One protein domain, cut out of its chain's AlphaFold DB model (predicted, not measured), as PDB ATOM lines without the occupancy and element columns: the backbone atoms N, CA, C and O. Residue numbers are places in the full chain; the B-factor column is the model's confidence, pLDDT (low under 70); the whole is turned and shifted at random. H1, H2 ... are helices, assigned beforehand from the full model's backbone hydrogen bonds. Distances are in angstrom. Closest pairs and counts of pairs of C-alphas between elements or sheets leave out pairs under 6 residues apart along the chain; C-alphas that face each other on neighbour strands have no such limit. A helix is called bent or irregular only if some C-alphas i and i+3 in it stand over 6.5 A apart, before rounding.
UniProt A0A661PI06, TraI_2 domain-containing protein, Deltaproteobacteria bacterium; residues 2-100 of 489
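Overview. This is residues 2 to 100 of the 489 residues of the protein "TraI_2 domain-containing protein" of Deltaproteobacteria bacterium (UniProt A0A661PI06). Three helices, H2, H3 and H4, make a loose, open frame: H2 and H4 run opposite ways as its two legs, meeting near the beginning of H2 and the end of H4, and H3 crosses at the other end. H6, the longest helix, packs on H4 with its first residues, and its later part sticks out with the tail, residues 87 to 100; H5 is a small piece beside H4, and H1 lies far off at the end of a long strap, residues 8 to 24. The printed part has 99 residues, with six named helices in the order H1 to H6 and no named strand. The class is all helix. The whole is loose, with a radius of gyration of the C-alphas of 17.5 A, and elongated, spanning 53 by 31 by 26 A.

Along the chain. H1 is residues 2 to 7, beginning at C-alpha 2 at (-12.059, -26.382, 40.742). H2 is residues 25 to 37, 18.2 A long; it is only just irregular, with C-alphas 28 and 31 6.6 A apart. H3, residues 40 to 49, is 14.6 A long, and H4, residues 53 to 62, is 14.4 A long, beginning at C-alpha 53 at (5.750, -17.347, 17.662). H5 is residues 65 to 70 and irregular, with C-alphas 67 and 70 7.1 A apart. H6, residues 78 to 95, is 25.1 A long and ends at C-alpha 95 at (13.917, -18.335, 46.117).

Arrangement. H4 is the hub, touching three helices. H2 touches H4 with residues 27 to 31 alone, at a shallow tilt of 31 degrees, opposite ways; their closest C-alphas, of Glu 27 and Thr 62, are 4.8 A apart. H3 touches H4 at a steep tilt of 69.7 degrees, only just short of about perpendicular; their closest C-alphas, of Ile 46 and Leu 54, are 6.8 A apart. H6 touches H4 with residues 78 to 83 alone, at a steep tilt of 59 degrees; the closest C-alphas, of Ala 60 and Ala 79, are 4.7 A apart. H5 and H6, a helical hairpin, only just touch, with 3 pairs of C-alphas within 8 A, the closest those of Leu 68 and Ala 79 at 7.3 A. H4 and H5 are close but not clearly touching. H2 and H3 are apart, and H1 touches no helix. In H1, H3, H4 and H6 every O i to N i+4 pair is within hydrogen-bond range; H2 has 5 of 9, and H5 has 0 of 2 and also 0 of 3 O i to N i+3 pairs.

Size, cuts and confidence. The two C-alphas farthest apart, of Arg 9 and Gln 73, are 54.4 A apart. The printed part has no cut. The link from H1 to H2 is long, and its residues 14 to 23 stand free. Mean pLDDT of the printed part is 70.6, with residues 11 to 31, 63 to 76 and 94 to 100 under 70.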
ATOM      1  N   ILE A   2     -11.099 -27.275  40.059       71.88
ATOM      2  CA  ILE A   2     -12.059 -26.382  40.742       71.88
ATOM      3  C   ILE A   2     -13.504 -26.892  40.615       71.88
ATOM      4  O   ILE A   2     -14.122 -27.210  41.618       71.88
ATOM      5  N   THR A   3     -13.972 -27.172  39.396       75.50
ATOM      6  CA  THR A   3     -15.315 -27.739  39.153       75.50
ATOM      7  C   THR A   3     -15.559 -29.085  39.850       75.50
ATOM      8  O   THR A   3     -16.684 -29.419  40.200       75.50
ATOM      9  N   TRP A   4     -14.508 -29.888  40.044       79.00
ATOM     10  CA  TRP A   4     -14.598 -31.181  40.733       79.00
ATOM     11  C   TRP A   4     -14.718 -30.992  42.251       79.00
ATOM     12  O   TRP A   4     -15.562 -31.634  42.870       79.00
ATOM     13  N   ILE A   5     -13.934 -30.064  42.810       82.06
ATOM     14  CA  ILE A   5     -13.990 -29.647  44.217       82.06
ATOM     15  C   ILE A   5     -15.373 -29.068  44.538       82.06
ATOM     16  O   ILE A   5     -15.998 -29.493  45.503       82.06
ATOM     17  N   GLU A   6     -15.879 -28.160  43.703       82.69
ATOM     18  CA  GLU A   6     -17.186 -27.515  43.881       82.69
ATOM     19  C   GLU A   6     -18.336 -28.523  43.816       82.69
ATOM     20  O   GLU A   6     -19.203 -28.537  44.688       82.69
ATOM     21  N   ARG A   7     -18.319 -29.415  42.816       85.12
ATOM     22  CA  ARG A   7     -19.355 -30.443  42.645       85.12
ATOM     23  C   ARG A   7     -19.432 -31.390  43.839       85.12
ATOM     24  O   ARG A   7     -20.524 -31.779  44.233       85.12
ATOM     25  N   LEU A   8     -18.282 -31.774  44.389       83.12
ATOM     26  CA  LEU A   8     -18.192 -32.716  45.506       83.12
ATOM     27  C   LEU A   8     -18.156 -32.018  46.869       83.12
ATOM     28  O   LEU A   8     -17.986 -32.691  47.880       83.12
ATOM     29  N   ARG A   9     -18.313 -30.684  46.894       81.06
ATOM     30  CA  ARG A   9     -18.219 -29.841  48.094       81.06
ATOM     31  C   ARG A   9     -16.989 -30.174  48.944       81.06
ATOM     32  O   ARG A   9     -17.055 -30.205  50.168       81.06
ATOM     33  N   MET A  10     -15.863 -30.453  48.287       72.75
ATOM     34  CA  MET A  10     -14.633 -30.791  48.990       72.75
ATOM     35  C   MET A  10     -14.037 -29.536  49.614       72.75
ATOM     36  O   MET A  10     -13.675 -28.595  48.915       72.75
ATOM     37  N   GLU A  11     -13.876 -29.537  50.929       61.78
ATOM     38  CA  GLU A  11     -13.231 -28.425  51.631       61.78
ATOM     39  C   GLU A  11     -11.703 -28.503  51.550       61.78
ATOM     40  O   GLU A  11     -11.006 -27.492  51.644       61.78
ATOM     41  N   LYS A  12     -11.162 -29.715  51.380       63.12
ATOM     42  CA  LYS A  12      -9.724 -29.996  51.351       63.12
ATOM     43  C   LYS A  12      -9.433 -31.102  50.344       63.12
ATOM     44  O   LYS A  12     -10.220 -32.028  50.177       63.12
ATOM     45  N   TYR A  13      -8.279 -31.017  49.694       67.38
ATOM     46  CA  TYR A  13      -7.751 -32.072  48.836       67.38
ATOM     47  C   TYR A  13      -6.255 -32.226  49.089       67.38
ATOM     48  O   TYR A  13      -5.584 -31.301  49.545       67.38
ATOM     49  N   TYR A  14      -5.724 -33.399  48.769       62.84
ATOM     50  CA  TYR A  14      -4.307 -33.695  48.907       62.84
ATOM     51  C   TYR A  14      -3.721 -34.145  47.564       62.84
ATOM     52  O   TYR A  14      -4.382 -34.818  46.773       62.84
ATOM     53  N   VAL A  15      -2.469 -33.765  47.299       65.69
ATOM     54  CA  VAL A  15      -1.736 -34.152  46.087       65.69
ATOM     55  C   VAL A  15      -0.783 -35.289  46.420       65.69
ATOM     56  O   VAL A  15       0.259 -35.072  47.040       65.69
ATOM     57  N   ASN A  16      -1.113 -36.495  45.959       55.94
ATOM     58  CA  ASN A  16      -0.210 -37.634  46.044       55.94
ATOM     59  C   ASN A  16       0.812 -37.600  44.897       55.94
ATOM     60  O   ASN A  16       0.461 -37.616  43.713       55.94
ATOM     61  N   TRP A  17       2.096 -37.569  45.245       57.47
ATOM     62  CA  TRP A  17       3.171 -37.620  44.266       57.47
ATOM     63  C   TRP A  17       3.464 -39.075  43.884       57.47
ATOM     64  O   TRP A  17       3.912 -39.868  44.709       57.47
ATOM     65  N   ARG A  18       3.253 -39.428  42.608       50.06
ATOM     66  CA  ARG A  18       3.617 -40.757  42.087       50.06
ATOM     67  C   ARG A  18       5.106 -41.041  42.317       50.06
ATOM     68  O   ARG A  18       5.957 -40.243  41.924       50.06
ATOM     69  N   GLN A  19       5.404 -42.198  42.905       48.84
ATOM     70  CA  GLN A  19       6.764 -42.724  43.038       48.84
ATOM     71  C   GLN A  19       7.274 -43.220  41.675       48.84
ATOM     72  O   GLN A  19       6.503 -43.789  40.905       48.84
ATOM     73  N   GLY A  20       8.562 -43.015  41.377       53.09
ATOM     74  CA  GLY A  20       9.177 -43.468  40.119       53.09
ATOM     75  C   GLY A  20       8.915 -42.571  38.904       53.09
ATOM     76  O   GLY A  20       8.835 -43.066  37.785       53.09
ATOM     77  N   ARG A  21       8.766 -41.255  39.107       55.91
ATOM     78  CA  ARG A  21       8.644 -40.288  38.003       55.91
ATOM     79  C   ARG A  21       9.825 -40.404  37.052       55.91
ATOM     80  O   ARG A  21      10.973 -40.254  37.472       55.91
ATOM     81  N   LYS A  22       9.535 -40.601  35.769       56.94
ATOM     82  CA  LYS A  22      10.550 -40.510  34.732       56.94
ATOM     83  C   LYS A  22      10.961 -39.041  34.604       56.94
ATOM     84  O   LYS A  22      10.136 -38.125  34.606       56.94
ATOM     85  N   HIS A  23      12.270 -38.815  34.623       55.28
ATOM     86  CA  HIS A  23      12.841 -37.480  34.511       55.28
ATOM     87  C   HIS A  23      12.378 -36.839  33.189       55.28
ATOM     88  O   HIS A  23      12.344 -37.525  32.172       55.28
ATOM     89  N   GLN A  24      11.999 -35.555  33.223       61.16
ATOM     90  CA  GLN A  24      11.553 -34.761  32.060       61.16
ATOM     91  C   GLN A  24      10.210 -35.134  31.401       61.16
ATOM     92  O   GLN A  24       9.858 -34.534  30.393       61.16
ATOM     93  N   ASP A  25       9.379 -36.001  31.994       64.69
ATOM     94  CA  ASP A  25       8.041 -36.298  31.434       64.69
ATOM     95  C   ASP A  25       7.177 -35.041  31.210       64.69
ATOM     96  O   ASP A  25       6.362 -34.986  30.292       64.69
ATOM     97  N   HIS A  26       7.373 -34.000  32.022       64.62
ATOM     98  CA  HIS A  26       6.671 -32.728  31.871       64.62
ATOM     99  C   HIS A  26       6.937 -32.050  30.515       64.62
ATOM    100  O   HIS A  26       6.031 -31.403  29.999       64.62
ATOM    101  N   GLU A  27       8.104 -32.242  29.892       67.69
ATOM    102  CA  GLU A  27       8.420 -31.683  28.567       67.69
ATOM    103  C   GLU A  27       7.505 -32.282  27.480       67.69
ATOM    104  O   GLU A  27       7.016 -31.561  26.609       67.69
ATOM    105  N   ILE A  28       7.167 -33.574  27.599       67.19
ATOM    106  CA  ILE A  28       6.274 -34.302  26.680       67.19
ATOM    107  C   ILE A  28       4.817 -33.840  26.851       67.19
ATOM    108  O   ILE A  28       4.111 -33.609  25.871       67.19
ATOM    109  N   TYR A  29       4.363 -33.666  28.097       67.31
ATOM    110  CA  TYR A  29       2.978 -33.276  28.392       67.31
ATOM    111  C   TYR A  29       2.703 -31.772  28.243       67.31
ATOM    112  O   TYR A  29       1.544 -31.370  28.142       67.31
ATOM    113  N   THR A  30       3.730 -30.917  28.203       69.62
ATOM    114  CA  THR A  30       3.513 -29.461  28.131       69.62
ATOM    115  C   THR A  30       2.833 -29.035  26.828       69.62
ATOM    116  O   THR A  30       2.003 -28.126  26.842       69.62
ATOM    117  N   GLY A  31       3.094 -29.738  25.717       68.94
ATOM    118  CA  GLY A  31       2.449 -29.450  24.432       68.94
ATOM    119  C   GLY A  31       0.919 -29.570  24.481       68.94
ATOM    120  O   GLY A  31       0.224 -28.727  23.925       68.94
ATOM    121  N   SER A  32       0.385 -30.560  25.206       70.44
ATOM    122  CA  SER A  32      -1.065 -30.783  25.329       70.44
ATOM    123  C   SER A  32      -1.734 -29.930  26.412       70.44
ATOM    124  O   SER A  32      -2.952 -29.745  26.397       70.44
ATOM    125  N   LEU A  33      -0.958 -29.381  27.351       74.88
ATOM    126  CA  LEU A  33      -1.459 -28.467  28.381       74.88
ATOM    127  C   LEU A  33      -1.612 -27.031  27.871       74.88
ATOM    128  O   LEU A  33      -2.440 -26.291  28.402       74.88
ATOM    129  N   PHE A  34      -0.868 -26.642  26.836       73.94
ATOM    130  CA  PHE A  34      -0.854 -25.269  26.326       73.94
ATOM    131  C   PHE A  34      -2.242 -24.787  25.880       73.94
ATOM    132  O   PHE A  34      -2.659 -23.688  26.233       73.94
ATOM    133  N   GLU A  35      -3.002 -25.645  25.193       71.50
ATOM    134  CA  GLU A  35      -4.368 -25.347  24.734       71.50
ATOM    135  C   GLU A  35      -5.400 -25.273  25.867       71.50
ATOM    136  O   GLU A  35      -6.511 -24.790  25.663       71.50
ATOM    137  N   ARG A  36      -5.051 -25.763  27.063       75.38
ATOM    138  CA  ARG A  36      -5.903 -25.681  28.257       75.38
ATOM    139  C   ARG A  36      -5.611 -24.451  29.106       75.38
ATOM    140  O   ARG A  36      -6.465 -24.059  29.892       75.38
ATOM    141  N   VAL A  37      -4.404 -23.899  28.988       81.94
ATOM    142  CA  VAL A  37      -3.970 -22.714  29.736       81.94
ATOM    143  C   VAL A  37      -4.235 -21.446  28.933       81.94
ATOM    144  O   VAL A  37      -4.716 -20.474  29.506       81.94
ATOM    145  N   LEU A  38      -3.961 -21.455  27.625       83.38
ATOM    146  CA  LEU A  38      -4.260 -20.323  26.751       83.38
ATOM    147  C   LEU A  38      -5.650 -20.451  26.133       83.38
ATOM    148  O   LEU A  38      -5.933 -21.383  25.373       83.38
ATOM    149  N   ILE A  39      -6.492 -19.457  26.393       84.69
ATOM    150  CA  ILE A  39      -7.798 -19.342  25.744       84.69
ATOM    151  C   ILE A  39      -7.640 -18.955  24.263       84.69
ATOM    152  O   ILE A  39      -6.536 -18.711  23.766       84.69
ATOM    153  N   GLN A  40      -8.732 -19.006  23.500       84.19
ATOM    154  CA  GLN A  40      -8.684 -18.745  22.058       84.19
ATOM    155  C   GLN A  40      -8.285 -17.293  21.763       84.19
ATOM    156  O   GLN A  40      -7.565 -17.029  20.800       84.19
ATOM    157  N   GLU A  41      -8.717 -16.373  22.617       88.38
ATOM    158  CA  GLU A  41      -8.433 -14.945  22.560       88.38
ATOM    159  C   GLU A  41      -6.925 -14.690  22.674       88.38
ATOM    160  O   GLU A  41      -6.347 -14.044  21.803       88.38
ATOM    161  N   ASP A  42      -6.264 -15.295  23.666       89.31
ATOM    162  CA  ASP A  42      -4.816 -15.165  23.875       89.31
ATOM    163  C   ASP A  42      -4.017 -15.728  22.695       89.31
ATOM    164  O   ASP A  42      -3.038 -15.134  22.241       89.31
ATOM    165  N   ARG A  43      -4.446 -16.878  22.161       86.44
ATOM    166  CA  ARG A  43      -3.812 -17.497  20.989       86.44
ATOM    167  C   ARG A  43      -3.939 -16.618  19.749       86.44
ATOM    168  O   ARG A  43      -2.981 -16.507  18.988       86.44
ATOM    169  N   THR A  44      -5.100 -15.994  19.570       87.88
ATOM    170  CA  THR A  44      -5.365 -15.077  18.455       87.88
ATOM    171  C   THR A  44      -4.493 -13.831  18.583       87.88
ATOM    172  O   THR A  44      -3.780 -13.499  17.641       87.88
ATOM    173  N   TYR A  45      -4.435 -13.230  19.774       90.75
ATOM    174  CA  TYR A  45      -3.567 -12.089  20.066       90.75
ATOM    175  C   TYR A  45      -2.082 -12.384  19.786       90.75
ATOM    176  O   TYR A  45      -1.392 -11.589  19.153       90.75
ATOM    177  N   ILE A  46      -1.580 -13.551  20.202       86.25
ATOM    178  CA  ILE A  46      -0.189 -13.955  19.933       86.25
ATOM    179  C   ILE A  46       0.050 -14.152  18.427       86.25
ATOM    180  O   ILE A  46       1.091 -13.737  17.915       86.25
ATOM    181  N   ALA A  47      -0.902 -14.761  17.715       85.38
ATOM    182  CA  ALA A  47      -0.797 -15.001  16.278       85.38
ATOM    183  C   ALA A  47      -0.847 -13.709  15.442       85.38
ATOM    184  O   ALA A  47      -0.207 -13.647  14.393       85.38
ATOM    185  N   GLU A  48      -1.565 -12.680  15.905       90.38
ATOM    186  CA  GLU A  48      -1.587 -11.347  15.285       90.38
ATOM    187  C   GLU A  48      -0.223 -10.643  15.354       90.38
ATOM    188  O   GLU A  48       0.116  -9.873  14.455       90.38
ATOM    189  N   ILE A  49       0.574 -10.918  16.395       84.88
ATOM    190  CA  ILE A  49       1.934 -10.382  16.545       84.88
ATOM    191  C   ILE A  49       2.913 -11.129  15.627       84.88
ATOM    192  O   ILE A  49       3.664 -10.504  14.880       84.88
ATOM    193  N   ASP A  50       2.923 -12.464  15.700       82.12
ATOM    194  CA  ASP A  50       3.711 -13.351  14.834       82.12
ATOM    195  C   ASP A  50       3.052 -14.742  14.810       82.12
ATOM    196  O   ASP A  50       3.034 -15.466  15.810       82.12
ATOM    197  N   GLY A  51       2.544 -15.137  13.637       80.75
ATOM    198  CA  GLY A  51       1.836 -16.403  13.434       80.75
ATOM    199  C   GLY A  51       2.666 -17.660  13.733       80.75
ATOM    200  O   GLY A  51       2.100 -18.731  13.950       80.75
ATOM    201  N   GLU A  52       3.997 -17.556  13.794       81.38
ATOM    202  CA  GLU A  52       4.883 -18.669  14.138       81.38
ATOM    203  C   GLU A  52       5.372 -18.649  15.593       81.38
ATOM    204  O   GLU A  52       5.953 -19.643  16.048       81.38
ATOM    205  N   LEU A  53       5.177 -17.550  16.327       82.06
ATOM    206  CA  LEU A  53       5.750 -17.347  17.662       82.06
ATOM    207  C   LEU A  53       5.291 -18.421  18.648       82.06
ATOM    208  O   LEU A  53       6.116 -19.030  19.329       82.06
ATOM    209  N   LEU A  54       3.992 -18.720  18.658       80.94
ATOM    210  CA  LEU A  54       3.410 -19.755  19.511       80.94
ATOM    211  C   LEU A  54       4.042 -21.131  19.242       80.94
ATOM    212  O   LEU A  54       4.471 -21.821  20.166       80.94
ATOM    213  N   GLY A  55       4.180 -21.501  17.965       79.31
ATOM    214  CA  GLY A  55       4.815 -22.757  17.562       79.31
ATOM    215  C   GLY A  55       6.311 -22.807  17.888       79.31
ATOM    216  O   GLY A  55       6.831 -23.865  18.246       79.31
ATOM    217  N   LYS A  56       7.020 -21.673  17.803       78.75
ATOM    218  CA  LYS A  56       8.428 -21.546  18.222       78.75
ATOM    219  C   LYS A  56       8.578 -21.728  19.737       78.75
ATOM    220  O   LYS A  56       9.469 -22.465  20.152       78.75
ATOM    221  N   CYS A  57       7.682 -21.152  20.542       78.94
ATOM    222  CA  CYS A  57       7.656 -21.339  21.996       78.94
ATOM    223  C   CYS A  57       7.369 -22.794  22.389       78.94
ATOM    224  O   CYS A  57       8.106 -23.359  23.191       78.94
ATOM    225  N   ILE A  58       6.362 -23.435  21.782       78.00
ATOM    226  CA  ILE A  58       6.034 -24.842  22.066       78.00
ATOM    227  C   ILE A  58       7.230 -25.745  21.746       78.00
ATOM    228  O   ILE A  58       7.650 -26.536  22.587       78.00
ATOM    229  N   ARG A  59       7.857 -25.576  20.572       75.44
ATOM    230  CA  ARG A  59       9.057 -26.348  20.201       75.44
ATOM    231  C   ARG A  59      10.219 -26.142  21.174       75.44
ATOM    232  O   ARG A  59      10.927 -27.102  21.466       75.44
ATOM    233  N   ALA A  60      10.401 -24.924  21.683       76.69
ATOM    234  CA  ALA A  60      11.437 -24.625  22.668       76.69
ATOM    235  C   ALA A  60      11.234 -25.360  24.000       76.69
ATOM    236  O   ALA A  60      12.221 -25.744  24.625       76.69
ATOM    237  N   ILE A  61       9.979 -25.582  24.400       74.75
ATOM    238  CA  ILE A  61       9.621 -26.266  25.647       74.75
ATOM    239  C   ILE A  61       9.645 -27.793  25.479       74.75
ATOM    240  O   ILE A  61      10.120 -28.498  26.361       74.75
ATOM    241  N   THR A  62       9.150 -28.319  24.353       70.06
ATOM    242  CA  THR A  62       8.956 -29.770  24.163       70.06
ATOM    243  C   THR A  62      10.216 -30.512  23.711       70.06
ATOM    244  O   THR A  62      10.366 -31.692  24.003       70.06
ATOM    245  N   ILE A  63      11.101 -29.867  22.942       63.41
ATOM    246  CA  ILE A  63      12.175 -30.569  22.209       63.41
ATOM    247  C   ILE A  63      13.557 -30.373  22.874       63.41
ATOM    248  O   ILE A  63      14.516 -31.095  22.588       63.41
ATOM    249  N   GLY A  64      13.671 -29.422  23.802       56.62
ATOM    250  CA  GLY A  64      14.927 -29.099  24.469       56.62
ATOM    251  C   GLY A  64      15.994 -28.488  23.531       56.62
ATOM    252  O   GLY A  64      15.863 -28.476  22.303       56.62
ATOM    253  N   PRO A  65      17.096 -27.952  24.088       50.69
ATOM    254  CA  PRO A  65      18.082 -27.148  23.346       50.69
ATOM    255  C   PRO A  65      18.839 -27.891  22.231       50.69
ATOM    256  O   PRO A  65      19.443 -27.257  21.367       50.69
ATOM    257  N   GLN A  66      18.837 -29.226  22.233       51.59
ATOM    258  CA  GLN A  66      19.705 -30.043  21.377       51.59
ATOM    259  C   GLN A  66      19.311 -30.001  19.887       51.59
ATOM    260  O   GLN A  66      20.178 -30.144  19.025       51.59
ATOM    261  N   LEU A  67      18.032 -29.763  19.574       49.88
ATOM    262  CA  LEU A  67      17.499 -29.767  18.199       49.88
ATOM    263  C   LEU A  67      17.291 -28.365  17.605       49.88
ATOM    264  O   LEU A  67      17.002 -28.233  16.418       49.88
ATOM    265  N   LEU A  68      17.510 -27.304  18.388       53.19
ATOM    266  CA  LEU A  68      17.377 -25.908  17.945       53.19
ATOM    267  C   LEU A  68      18.644 -25.331  17.299       53.19
ATOM    268  O   LEU A  68      18.628 -24.205  16.807       53.19
ATOM    269  N   LYS A  69      19.716 -26.129  17.198       49.56
ATOM    270  CA  LYS A  69      20.967 -25.771  16.503       49.56
ATOM    271  C   LYS A  69      20.790 -25.404  15.019       49.56
ATOM    272  O   LYS A  69      21.725 -24.877  14.429       49.56
ATOM    273  N   TYR A  70      19.617 -25.649  14.429       45.81
ATOM    274  CA  TYR A  70      19.300 -25.314  13.037       45.81
ATOM    275  C   TYR A  70      18.509 -24.007  12.849       45.81
ATOM    276  O   TYR A  70      18.214 -23.643  11.714       45.81
ATOM    277  N   ALA A  71      18.203 -23.253  13.909       49.47
ATOM    278  CA  ALA A  71      17.528 -21.955  13.796       49.47
ATOM    279  C   ALA A  71      18.519 -20.791  13.572       49.47
ATOM    280  O   ALA A  71      18.442 -19.744  14.208       49.47
ATOM    281  N   SER A  72      19.480 -20.961  12.664       50.28
ATOM    282  CA  SER A  72      20.343 -19.873  12.202       50.28
ATOM    283  C   SER A  72      19.629 -19.105  11.086       50.28
ATOM    284  O   SER A  72      19.574 -19.627   9.976       50.28
ATOM    285  N   GLN A  73      19.075 -17.920  11.399       51.19
ATOM    286  CA  GLN A  73      18.824 -16.754  10.506       51.19
ATOM    287  C   GLN A  73      17.728 -15.787  11.017       51.19
ATOM    288  O   GLN A  73      17.427 -14.803  10.348       51.19
ATOM    289  N   GLN A  74      17.138 -16.011  12.195       55.44
ATOM    290  CA  GLN A  74      16.183 -15.069  12.801       55.44
ATOM    291  C   GLN A  74      16.919 -14.057  13.707       55.44
ATOM    292  O   GLN A  74      17.908 -14.429  14.341       55.44
ATOM    293  N   PRO A  75      16.466 -12.791  13.807       58.00
ATOM    294  CA  PRO A  75      17.135 -11.767  14.618       58.00
ATOM    295  C   PRO A  75      17.047 -12.013  16.137       58.00
ATOM    296  O   PRO A  75      17.763 -11.366  16.899       58.00
ATOM    297  N   TYR A  76      16.205 -12.948  16.586       64.50
ATOM    298  CA  TYR A  76      16.010 -13.308  17.990       64.50
ATOM    299  C   TYR A  76      15.886 -14.828  18.173       64.50
ATOM    300  O   TYR A  76      15.189 -15.515  17.426       64.50
ATOM    301  N   ASP A  77      16.552 -15.348  19.204       75.50
ATOM    302  CA  ASP A  77      16.544 -16.765  19.574       75.50
ATOM    303  C   ASP A  77      15.456 -17.027  20.628       75.50
ATOM    304  O   ASP A  77      15.705 -16.989  21.835       75.50
ATOM    305  N   ILE A  78      14.222 -17.257  20.159       76.75
ATOM    306  CA  ILE A  78      13.059 -17.554  21.021       76.75
ATOM    307  C   ILE A  78      13.340 -18.741  21.941       76.75
ATOM    308  O   ILE A  78      12.919 -18.735  23.095       76.75
ATOM    309  N   ALA A  79      14.071 -19.747  21.467       72.12
ATOM    310  CA  ALA A  79      14.344 -20.920  22.276       72.12
ATOM    311  C   ALA A  79      15.244 -20.608  23.465       72.12
ATOM    312  O   ALA A  79      14.942 -21.010  24.591       72.12
ATOM    313  N   LYS A  80      16.306 -19.837  23.229       75.88
ATOM    314  CA  LYS A  80      17.165 -19.346  24.300       75.88
ATOM    315  C   LYS A  80      16.391 -18.463  25.279       75.88
ATOM    316  O   LYS A  80      16.534 -18.635  26.485       75.88
ATOM    317  N   MET A  81      15.535 -17.569  24.783       83.06
ATOM    318  CA  MET A  81      14.709 -16.707  25.640       83.06
ATOM    319  C   MET A  81      13.756 -17.513  26.530       83.06
ATOM    320  O   MET A  81      13.657 -17.237  27.722       83.06
ATOM    321  N   VAL A  82      13.087 -18.528  25.975       80.25
ATOM    322  CA  VAL A  82      12.175 -19.406  26.721       80.25
ATOM    323  C   VAL A  82      12.928 -20.221  27.773       80.25
ATOM    324  O   VAL A  82      12.468 -20.307  28.905       80.25
ATOM    325  N   GLN A  83      14.111 -20.749  27.453       75.62
ATOM    326  CA  GLN A  83      14.941 -21.484  28.418       75.62
ATOM    327  C   GLN A  83      15.464 -20.590  29.545       75.62
ATOM    328  O   GLN A  83      15.453 -20.980  30.711       75.62
ATOM    329  N   GLU A  84      15.904 -19.375  29.218       82.62
ATOM    330  CA  GLU A  84      16.309 -18.399  30.228       82.62
ATOM    331  C   GLU A  84      15.131 -17.989  31.120       82.62
ATOM    332  O   GLU A  84      15.314 -17.802  32.325       82.62
ATOM    333  N   ALA A  85      13.930 -17.852  30.552       84.19
ATOM    334  CA  ALA A  85      12.716 -17.548  31.299       84.19
ATOM    335  C   ALA A  85      12.296 -18.708  32.214       84.19
ATOM    336  O   ALA A  85      11.990 -18.462  33.380       84.19
ATOM    337  N   ASP A  86      12.346 -19.952  31.731       77.75
ATOM    338  CA  ASP A  86      12.086 -21.155  32.531       77.75
ATOM    339  C   ASP A  86      13.068 -21.256  33.707       77.75
ATOM    340  O   ASP A  86      12.662 -21.308  34.871       77.75
ATOM    341  N   GLY A  87      14.371 -21.123  33.435       78.19
ATOM    342  CA  GLY A  87      15.407 -21.131  34.468       78.19
ATOM    343  C   GLY A  87      15.238 -20.012  35.503       78.19
ATOM    344  O   GLY A  87      15.372 -20.256  36.705       78.19
ATOM    345  N   LYS A  88      14.894 -18.792  35.065       86.12
ATOM    346  CA  LYS A  88      14.589 -17.668  35.970       86.12
ATOM    347  C   LYS A  88      13.330 -17.926  36.794       86.12
ATOM    348  O   LYS A  88      13.341 -17.622  37.983       86.12
ATOM    349  N   SER A  89      12.285 -18.498  36.199       80.06
ATOM    350  CA  SER A  89      11.037 -18.852  36.883       80.06
ATOM    351  C   SER A  89      11.284 -19.884  37.983       80.06
ATOM    352  O   SER A  89      10.913 -19.660  39.134       80.06
ATOM    353  N   VAL A  90      12.018 -20.961  37.678       74.19
ATOM    354  CA  VAL A  90      12.396 -21.993  38.657       74.19
ATOM    355  C   VAL A  90      13.268 -21.408  39.765       74.19
ATOM    356  O   VAL A  90      13.041 -21.689  40.943       74.19
ATOM    357  N   ALA A  91      14.262 -20.586  39.420       77.12
ATOM    358  CA  ALA A  91      15.109 -19.929  40.411       77.12
ATOM    359  C   ALA A  91      14.296 -18.992  41.317       77.12
ATOM    360  O   ALA A  91      14.490 -18.989  42.533       77.12
ATOM    361  N   GLN A  92      13.353 -18.243  40.740       77.31
ATOM    362  CA  GLN A  92      12.472 -17.351  41.478       77.31
ATOM    363  C   GLN A  92      11.521 -18.128  42.395       77.31
ATOM    364  O   GLN A  92      11.412 -17.770  43.565       77.31
ATOM    365  N   ASP A  93      10.880 -19.199  41.922       70.50
ATOM    366  CA  ASP A  93       9.985 -20.032  42.739       70.50
ATOM    367  C   ASP A  93      10.746 -20.719  43.885       70.50
ATOM    368  O   ASP A  93      10.306 -20.668  45.033       70.50
ATOM    369  N   ARG A  94      11.962 -21.223  43.625       64.50
ATOM    370  CA  ARG A  94      12.860 -21.740  44.674       64.50
ATOM    371  C   ARG A  94      13.244 -20.668  45.693       64.50
ATOM    372  O   ARG A  94      13.251 -20.938  46.888       64.50
ATOM    373  N   SER A  95      13.556 -19.454  45.234       68.62
ATOM    374  CA  SER A  95      13.917 -18.335  46.117       68.62
ATOM    375  C   SER A  95      12.734 -17.812  46.933       68.62
ATOM    376  O   SER A  95      12.922 -17.284  48.025       68.62
ATOM    377  N   ARG A  96      11.509 -17.991  46.421       61.34
ATOM    378  CA  ARG A  96      10.259 -17.610  47.082       61.34
ATOM    379  C   ARG A  96       9.849 -18.553  48.204       61.34
ATOM    380  O   ARG A  96       8.794 -18.299  48.768       61.34
ATOM    381  N   SER A  97      10.645 -19.593  48.490       46.50
ATOM    382  CA  SER A  97      10.517 -20.563  49.589       46.50
ATOM    383  C   SER A  97       9.254 -20.355  50.424       46.50
ATOM    384  O   SER A  97       9.275 -19.687  51.457       46.50
ATOM    385  N   ARG A  98       8.138 -20.876  49.906       55.69
ATOM    386  CA  ARG A  98       6.825 -20.784  50.542       55.69
ATOM    387  C   ARG A  98       6.923 -21.486  51.891       55.69
ATOM    388  O   ARG A  98       7.391 -22.626  51.960       55.69
ATOM    389  N   SER A  99       6.570 -20.783  52.957       52.47
ATOM    390  CA  SER A  99       6.546 -21.349  54.300       52.47
ATOM    391  C   SER A  99       5.589 -22.551  54.336       52.47
ATOM    392  O   SER A  99       4.653 -22.614  53.535       52.47
ATOM    393  N   PRO A 100       5.779 -23.521  55.246       50.81
ATOM    394  CA  PRO A 100       4.797 -24.579  55.478       50.81
ATOM    395  C   PRO A 100       3.363 -24.026  55.618       50.81
ATOM    396  O   PRO A 100       2.441 -24.570  55.015       50.81
TER     397      PRO A 100